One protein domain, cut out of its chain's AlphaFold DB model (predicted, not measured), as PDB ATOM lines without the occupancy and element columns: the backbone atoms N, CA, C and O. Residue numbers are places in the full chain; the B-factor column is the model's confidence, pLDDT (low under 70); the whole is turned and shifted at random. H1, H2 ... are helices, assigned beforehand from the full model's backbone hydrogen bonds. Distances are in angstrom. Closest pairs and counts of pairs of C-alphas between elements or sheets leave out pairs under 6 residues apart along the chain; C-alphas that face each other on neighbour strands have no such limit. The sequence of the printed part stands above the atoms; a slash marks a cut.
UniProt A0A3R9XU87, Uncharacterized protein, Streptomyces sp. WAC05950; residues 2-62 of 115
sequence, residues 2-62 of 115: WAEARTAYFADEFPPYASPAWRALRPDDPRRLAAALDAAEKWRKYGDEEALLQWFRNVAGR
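AT A GLANCE: This is residues 2 to 62 of the 115 residues of an uncharacterized protein of Streptomyces sp. WAC05950 (UniProt A0A3R9XU87). One long helix, H3, is the spine; H1 packs across its first half at a steep tilt, the short H2 sits near that same half in a loop that folds back from H1 to H3, and at the other end H4 turns off at a corner, making an L with H3. Residues 56 to 62 stick out free at the tip of H4. The printed part has 61 residues with four named helices, H1, H2, H3 and H4 in chain order, and no named strand; its class is all helix. It is loose, with a radius of gyration of the C-alphas of 13.3 A, and elongated, spanning 39 by 22 by 17 A.

HOW THE PARTS SIT: Begin with H3, residues 30 to 46. H1, residues 2 to 11, touches it, and their closest C-alphas, those of Ala 5 and Pro 30, are 4.3 A apart. The two run the same way at a steep tilt of 64 degrees. H2, residues 20 to 23, is close to H3 but not clearly touching; look at Trp 22 and Arg 32, their closest C-alphas, 6.4 A apart. H4, residues 49 to 60, touches H3 only at the corner, by residues 42 to 46 of H3 alone, with the C-alphas of Tyr 46 and Leu 52 closest at 5.1 A. Their lines are about perpendicular, at 77 degrees. H4 is apart from H1 and from H2, and H1 and H2 are apart too. In H1, H3 and H4 every O i to N i+4 pair is within hydrogen-bond range; H2 is too short for such a pair.

IN THESE COORDINATES: Find C-alpha 30 at (-12.259, 27.489, 28.140); from there H3 runs 24.4 A to C-alpha 46. H1 starts at C-alpha 2, (-8.020, 33.131, 30.175), and is 14.1 A long. H2 has four residues and measures 5.1 A. H4 runs 16.2 A and ends at C-alpha 60, (8.750, 7.475, 14.031).

THE WHOLE: The C-alphas of Asp 28 and Arg 62, the two farthest apart, are 41.1 A from each other. The printed part has no cut. The link from H3 to H4 is tight, the other two are short, and there is no long link. The mean pLDDT of the printed part is 84.2; look for low confidence, under 70, at residue 49 and residues 59 to 62.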
ATOM      1  N   TRP A   2      -9.436  33.411  30.533       80.00
ATOM      2  CA  TRP A   2      -8.020  33.131  30.175       80.00
ATOM      3  C   TRP A   2      -7.293  32.177  31.141       80.00
ATOM      4  O   TRP A   2      -6.614  31.254  30.702       80.00
ATOM      5  N   ALA A   3      -7.457  32.358  32.456       86.06
ATOM      6  CA  ALA A   3      -6.823  31.491  33.458       86.06
ATOM      7  C   ALA A   3      -7.306  30.028  33.366       86.06
ATOM      8  O   ALA A   3      -6.519  29.092  33.500       86.06
ATOM      9  N   GLU A   4      -8.590  29.829  33.076       84.50
ATOM     10  CA  GLU A   4      -9.197  28.503  32.916       84.50
ATOM     11  C   GLU A   4      -8.765  27.852  31.599       84.50
ATOM     12  O   GLU A   4      -8.408  26.680  31.589       84.50
ATOM     13  N   ALA A   5      -8.709  28.615  30.501       80.56
ATOM     14  CA  ALA A   5      -8.197  28.124  29.220       80.56
ATOM     15  C   ALA A   5      -6.720  27.730  29.317       80.56
ATOM     16  O   ALA A   5      -6.324  26.694  28.796       80.56
ATOM     17  N   ARG A   6      -5.914  28.510  30.047       85.38
ATOM     18  CA  ARG A   6      -4.524  28.163  30.357       85.38
ATOM     19  C   ARG A   6      -4.437  26.849  31.137       85.38
ATOM     20  O   ARG A   6      -3.580  26.029  30.836       85.38
ATOM     21  N   THR A   7      -5.320  26.646  32.111       88.88
ATOM     22  CA  THR A   7      -5.369  25.404  32.898       88.88
ATOM     23  C   THR A   7      -5.731  24.212  32.014       88.88
ATOM     24  O   THR A   7      -4.998  23.231  32.012       88.88
ATOM     25  N   ALA A   8      -6.781  24.326  31.194       82.81
ATOM     26  CA  ALA A   8      -7.171  23.288  30.239       82.81
ATOM     27  C   ALA A   8      -6.056  22.988  29.223       82.81
ATOM     28  O   ALA A   8      -5.793  21.828  28.929       82.81
ATOM     29  N   TYR A   9      -5.365  24.025  28.738       85.25
ATOM     30  CA  TYR A   9      -4.230  23.899  27.825       85.25
ATOM     31  C   TYR A   9      -3.080  23.090  28.437       85.25
ATOM     32  O   TYR A   9      -2.587  22.156  27.817       85.25
ATOM     33  N   PHE A  10      -2.669  23.412  29.669       89.06
ATOM     34  CA  PHE A  10      -1.591  22.678  30.344       89.06
ATOM     35  C   PHE A  10      -2.007  21.286  30.831       89.06
ATOM     36  O   PHE A  10      -1.140  20.429  30.976       89.06
ATOM     37  N   ALA A  11      -3.297  21.063  31.081       87.94
ATOM     38  CA  ALA A  11      -3.835  19.749  31.423       87.94
ATOM     39  C   ALA A  11      -3.975  18.819  30.203       87.94
ATOM     40  O   ALA A  11      -4.176  17.626  30.389       87.94
ATOM     41  N   ASP A  12      -3.873  19.349  28.977       86.38
ATOM     42  CA  ASP A  12      -4.138  18.625  27.722       86.38
ATOM     43  C   ASP A  12      -5.561  18.021  27.649       86.38
ATOM     44  O   ASP A  12      -5.837  17.053  26.943       86.38
ATOM     45  N   GLU A  13      -6.508  18.608  28.391       88.56
ATOM     46  CA  GLU A  13      -7.894  18.136  28.512       88.56
ATOM     47  C   GLU A  13      -8.846  18.934  27.606       88.56
ATOM     48  O   GLU A  13      -9.762  19.636  28.054       88.56
ATOM     49  N   PHE A  14      -8.641  18.854  26.292       91.12
ATOM     50  CA  PHE A  14      -9.507  19.521  25.316       91.12
ATOM     51  C   PHE A  14      -9.619  18.735  24.003       91.12
ATOM     52  O   PHE A  14      -8.679  18.061  23.587       91.12
ATOM     53  N   PRO A  15     -10.773  18.801  23.308       93.56
ATOM     54  CA  PRO A  15     -10.908  18.171  22.002       93.56
ATOM     55  C   PRO A  15     -10.078  18.923  20.946       93.56
ATOM     56  O   PRO A  15      -9.974  20.151  21.022       93.56
ATOM     57  N   PRO A  16      -9.563  18.237  19.906       92.31
ATOM     58  CA  PRO A  16      -8.813  18.881  18.830       92.31
ATOM     59  C   PRO A  16      -9.596  20.021  18.168       92.31
ATOM     60  O   PRO A  16     -10.806  19.895  17.940       92.31
ATOM     61  N   TYR A  17      -8.908  21.110  17.821       91.69
ATOM     62  CA  TYR A  17      -9.511  22.264  17.150       91.69
ATOM     63  C   TYR A  17     -10.300  21.851  15.897       91.69
ATOM     64  O   TYR A  17      -9.879  20.977  15.143       91.69
ATOM     65  N   ALA A  18     -11.467  22.468  15.690       89.56
ATOM     66  CA  ALA A  18     -12.396  22.202  14.583       89.56
ATOM     67  C   ALA A  18     -12.960  20.763  14.472       89.56
ATOM     68  O   ALA A  18     -13.777  20.492  13.581       89.56
ATOM     69  N   SER A  19     -12.631  19.849  15.393       90.75
ATOM     70  CA  SER A  19     -13.273  18.529  15.479       90.75
ATOM     71  C   SER A  19     -14.780  18.640  15.787       90.75
ATOM     72  O   SER A  19     -15.230  19.670  16.301       90.75
ATOM     73  N   PRO A  20     -15.597  17.602  15.514       93.06
ATOM     74  CA  PRO A  20     -17.013  17.602  15.890       93.06
ATOM     75  C   PRO A  20     -17.238  17.853  17.389       93.06
ATOM     76  O   PRO A  20     -18.105  18.642  17.756       93.06
ATOM     77  N   ALA A  21     -16.399  17.260  18.248       91.38
ATOM     78  CA  ALA A  21     -16.446  17.464  19.695       91.38
ATOM     79  C   ALA A  21     -16.120  18.914  20.091       91.38
ATOM     80  O   ALA A  21     -16.800  19.483  20.940       91.38
ATOM     81  N   TRP A  22     -15.140  19.546  19.436       94.38
ATOM     82  CA  TRP A  22     -14.820  20.961  19.649       94.38
ATOM     83  C   TRP A  22     -15.946  21.891  19.181       94.38
ATOM     84  O   TRP A  22     -16.273  22.860  19.863       94.38
ATOM     85  N   ARG A  23     -16.586  21.585  18.044       92.69
ATOM     86  CA  ARG A  23     -17.717  22.373  17.524       92.69
ATOM     87  C   ARG A  23     -18.934  22.324  18.442       92.69
ATOM     88  O   ARG A  23     -19.649  23.320  18.518       92.69
ATOM     89  N   ALA A  24     -19.131  21.205  19.137       95.75
ATOM     90  CA  ALA A  24     -20.197  21.027  20.119       95.75
ATOM     91  C   ALA A  24     -19.954  21.790  21.437       95.75
ATOM     92  O   ALA A  24     -20.890  21.958  22.219       95.75
ATOM     93  N   LEU A  25     -18.729  22.268  21.700       94.00
ATOM     94  CA  LEU A  25     -18.444  23.088  22.878       94.00
ATOM     95  C   LEU A  25     -19.152  24.440  22.796       94.00
ATOM     96  O   LEU A  25     -19.255  25.050  21.727       94.00
ATOM     97  N   ARG A  26     -19.561  24.958  23.955       93.56
ATOM     98  CA  ARG A  26     -20.121  26.310  24.059       93.56
ATOM     99  C   ARG A  26     -19.076  27.358  23.647       93.56
ATOM    100  O   ARG A  26     -17.885  27.125  23.853       93.56
ATOM    101  N   PRO A  27     -19.491  28.513  23.097       89.31
ATOM    102  CA  PRO A  27     -18.563  29.577  22.706       89.31
ATOM    103  C   PRO A  27     -17.621  30.023  23.834       89.31
ATOM    104  O   PRO A  27     -16.439  30.231  23.580       89.31
ATOM    105  N   ASP A  28     -18.126  30.071  25.069       90.19
ATOM    106  CA  ASP A  28     -17.377  30.520  26.252       90.19
ATOM    107  C   ASP A  28     -16.651  29.387  27.000       90.19
ATOM    108  O   ASP A  28     -16.099  29.610  28.077       90.19
ATOM    109  N   ASP A  29     -16.664  28.158  26.471       92.06
ATOM    110  CA  ASP A  29     -15.967  27.033  27.097       92.06
ATOM    111  C   ASP A  29     -14.440  27.248  27.010       92.06
ATOM    112  O   ASP A  29     -13.901  27.384  25.905       92.06
ATOM    113  N   PRO A  30     -13.702  27.247  28.136       92.38
ATOM    114  CA  PRO A  30     -12.259  27.489  28.140       92.38
ATOM    115  C   PRO A  30     -11.468  26.468  27.306       92.38
ATOM    116  O   PRO A  30     -10.423  26.813  26.748       92.38
ATOM    117  N   ARG A  31     -11.980  25.240  27.143       93.00
ATOM    118  CA  ARG A  31     -11.369  24.200  26.295       93.00
ATOM    119  C   ARG A  31     -11.384  24.581  24.819       93.00
ATOM    120  O   ARG A  31     -10.517  24.156  24.059       93.00
ATOM    121  N   ARG A  32     -12.347  25.412  24.405       93.00
ATOM    122  CA  ARG A  32     -12.460  25.894  23.027       93.00
ATOM    123  C   ARG A  32     -11.279  26.795  22.667       93.00
ATOM    124  O   ARG A  32     -10.693  26.617  21.597       93.00
ATOM    125  N   LEU A  33     -10.910  27.703  23.578       91.62
ATOM    126  CA  LEU A  33      -9.741  28.576  23.446       91.62
ATOM    127  C   LEU A  33      -8.429  27.790  23.574       91.62
ATOM    128  O   LEU A  33      -7.529  28.000  22.766       91.62
ATOM    129  N   ALA A  34      -8.338  26.849  24.521       92.12
ATOM    130  CA  ALA A  34      -7.163  25.986  24.681       92.12
ATOM    131  C   ALA A  34      -6.827  25.214  23.392       92.12
ATOM    132  O   ALA A  34      -5.703  25.285  22.899       92.12
ATOM    133  N   ALA A  35      -7.827  24.575  22.780       92.00
ATOM    134  CA  ALA A  35      -7.659  23.853  21.522       92.00
ATOM    135  C   ALA A  35      -7.231  24.760  20.354       92.00
ATOM    136  O   ALA A  35      -6.421  24.355  19.521       92.00
ATOM    137  N   ALA A  36      -7.755  25.989  20.283       91.56
ATOM    138  CA  ALA A  36      -7.366  26.951  19.251       91.56
ATOM    139  C   ALA A  36      -5.901  27.401  19.403       91.56
ATOM    140  O   ALA A  36      -5.191  27.517  18.405       91.56
ATOM    141  N   LEU A  37      -5.439  27.606  20.642       92.06
ATOM    142  CA  LEU A  37      -4.041  27.934  20.940       92.06
ATOM    143  C   LEU A  37      -3.101  26.771  20.608       92.06
ATOM    144  O   LEU A  37      -2.054  26.992  20.008       92.06
ATOM    145  N   ASP A  38      -3.483  25.537  20.944       91.44
ATOM    146  CA  ASP A  38      -2.704  24.341  20.600       91.44
ATOM    147  C   ASP A  38      -2.543  24.186  19.086       91.44
ATOM    148  O   ASP A  38      -1.428  24.013  18.591       91.44
ATOM    149  N   ALA A  39      -3.636  24.340  18.336       90.12
ATOM    150  CA  ALA A  39      -3.576  24.336  16.883       90.12
ATOM    151  C   ALA A  39      -2.652  25.446  16.362       90.12
ATOM    152  O   ALA A  39      -1.770  25.166  15.551       90.12
ATOM    153  N   ALA A  40      -2.795  26.682  16.847       89.44
ATOM    154  CA  ALA A  40      -1.956  27.803  16.427       89.44
ATOM    155  C   ALA A  40      -0.460  27.571  16.714       89.44
ATOM    156  O   ALA A  40       0.372  27.838  15.848       89.44
ATOM    157  N   GLU A  41      -0.099  27.028  17.879       88.94
ATOM    158  CA  GLU A  41       1.297  26.706  18.203       88.94
ATOM    159  C   GLU A  41       1.836  25.541  17.369       88.94
ATOM    160  O   GLU A  41       2.999  25.567  16.960       88.94
ATOM    161  N   LYS A  42       1.005  24.545  17.042       83.69
ATOM    162  CA  LYS A  42       1.379  23.491  16.089       83.69
ATOM    163  C   LYS A  42       1.659  24.082  14.706       83.69
ATOM    164  O   LYS A  42       2.711  23.796  14.141       83.69
ATOM    165  N   TRP A  43       0.803  24.973  14.207       80.88
ATOM    166  CA  TRP A  43       1.053  25.712  12.964       80.88
ATOM    167  C   TRP A  43       2.332  26.559  13.048       80.88
ATOM    168  O   TRP A  43       3.145  26.530  12.131       80.88
ATOM    169  N   ARG A  44       2.593  27.241  14.170       82.06
ATOM    170  CA  ARG A  44       3.831  28.017  14.371       82.06
ATOM    171  C   ARG A  44       5.086  27.143  14.364       82.06
ATOM    172  O   ARG A  44       6.119  27.548  13.839       82.06
ATOM    173  N   LYS A  45       5.018  25.972  14.998       77.81
ATOM    174  CA  LYS A  45       6.163  25.078  15.204       77.81
ATOM    175  C   LYS A  45       6.473  24.222  13.981       77.81
ATOM    176  O   LYS A  45       7.641  23.930  13.737       77.81
ATOM    177  N   TYR A  46       5.443  23.804  13.257       78.62
ATOM    178  CA  TYR A  46       5.569  22.848  12.164       78.62
ATOM    179  C   TYR A  46       5.272  23.459  10.793       78.62
ATOM    180  O   TYR A  46       5.657  22.870   9.797       78.62
ATOM    181  N   GLY A  47       4.707  24.665  10.719       73.31
ATOM    182  CA  GLY A  47       4.502  25.405   9.473       73.31
ATOM    183  C   GLY A  47       3.227  24.995   8.751       73.31
ATOM    184  O   GLY A  47       2.311  25.801   8.664       73.31
ATOM    185  N   ASP A  48       3.154  23.758   8.264       70.88
ATOM    186  CA  ASP A  48       1.959  23.183   7.647       70.88
ATOM    187  C   ASP A  48       1.733  21.718   8.057       70.88
ATOM    188  O   ASP A  48       2.560  21.098   8.733       70.88
ATOM    189  N   GLU A  49       0.558  21.179   7.719       69.25
ATOM    190  CA  GLU A  49       0.190  19.798   8.055       69.25
ATOM    191  C   GLU A  49       1.167  18.785   7.434       69.25
ATOM    192  O   GLU A  49       1.508  17.789   8.070       69.25
ATOM    193  N   GLU A  50       1.699  19.072   6.243       74.44
ATOM    194  CA  GLU A  50       2.662  18.207   5.561       74.44
ATOM    195  C   GLU A  50       4.008  18.175   6.296       74.44
ATOM    196  O   GLU A  50       4.580  17.108   6.508       74.44
ATOM    197  N   ALA A  51       4.495  19.319   6.765       75.19
ATOM    198  CA  ALA A  51       5.711  19.438   7.551       75.19
ATOM    199  C   ALA A  51       5.552  18.845   8.962       75.19
ATOM    200  O   ALA A  51       6.495  18.233   9.480       75.19
ATOM    201  N   LEU A  52       4.359  18.921   9.564       70.06
ATOM    202  CA  LEU A  52       4.024  18.198  10.797       70.06
ATOM    203  C   LEU A  52       4.065  16.679  10.583       70.06
ATOM    204  O   LEU A  52       4.704  15.958  11.354       70.06
ATOM    205  N   LEU A  53       3.415  16.184   9.527       77.88
ATOM    206  CA  LEU A  53       3.417  14.766   9.172       77.88
ATOM    207  C   LEU A  53       4.824  14.287   8.802       77.88
ATOM    208  O   LEU A  53       5.234  13.201   9.213       77.88
ATOM    209  N   GLN A  54       5.607  15.105   8.099       79.06
ATOM    210  CA  GLN A  54       7.001  14.819   7.778       79.06
ATOM    211  C   GLN A  54       7.857  14.730   9.041       79.06
ATOM    212  O   GLN A  54       8.674  13.816   9.166       79.06
ATOM    213  N   TRP A  55       7.657  15.631  10.004       71.69
ATOM    214  CA  TRP A  55       8.310  15.545  11.304       71.69
ATOM    215  C   TRP A  55       7.915  14.262  12.046       71.69
ATOM    216  O   TRP A  55       8.805  13.550  12.512       71.69
ATOM    217  N   PHE A  56       6.626  13.902  12.087       71.25
ATOM    218  CA  PHE A  56       6.175  12.641  12.686       71.25
ATOM    219  C   PHE A  56       6.815  11.420  12.024       71.25
ATOM    220  O   PHE A  56       7.324  10.554  12.730       71.25
ATOM    221  N   ARG A  57       6.862  11.365  10.687       76.00
ATOM    222  CA  ARG A  57       7.535  10.288   9.940       76.00
ATOM    223  C   ARG A  57       9.028  10.222  10.267       76.00
ATOM    224  O   ARG A  57       9.560   9.137  10.487       76.00
ATOM    225  N   ASN A  58       9.690  11.373  10.371       73.06
ATOM    226  CA  ASN A  58      11.106  11.455  10.732       73.06
ATOM    227  C   ASN A  58      11.374  10.998  12.173       73.06
ATOM    228  O   ASN A  58      12.419  10.408  12.431       73.06
ATOM    229  N   VAL A  59      10.470  11.275  13.116       69.81
ATOM    230  CA  VAL A  59      10.595  10.823  14.509       69.81
ATOM    231  C   VAL A  59      10.245   9.341  14.639       69.81
ATOM    232  O   VAL A  59      11.005   8.607  15.256       69.81
ATOM    233  N   ALA A  60       9.162   8.879  14.015       64.81
ATOM    234  CA  ALA A  60       8.750   7.475  14.031       64.81
ATOM    235  C   ALA A  60       9.759   6.555  13.318       64.81
ATOM    236  O   ALA A  60       9.934   5.405  13.708       64.81
ATOM    237  N   GLY A  61      10.463   7.063  12.300       60.78
ATOM    238  CA  GLY A  61      11.549   6.354  11.617       60.78
ATOM    239  C   GLY A  61      12.872   6.323  12.390       60.78
ATOM    240  O   GLY A  61      13.779   5.572  12.023       60.78
ATOM    241  N   ARG A  62      13.016   7.104  13.472       57.81
ATOM    242  CA  ARG A  62      14.162   6.972  14.379       57.81
ATOM    243  C   ARG A  62      13.944   5.736  15.231       57.81
ATOM    244  O   ARG A  62      13.306   5.796  16.275       57.81
TER     245      ARG A  62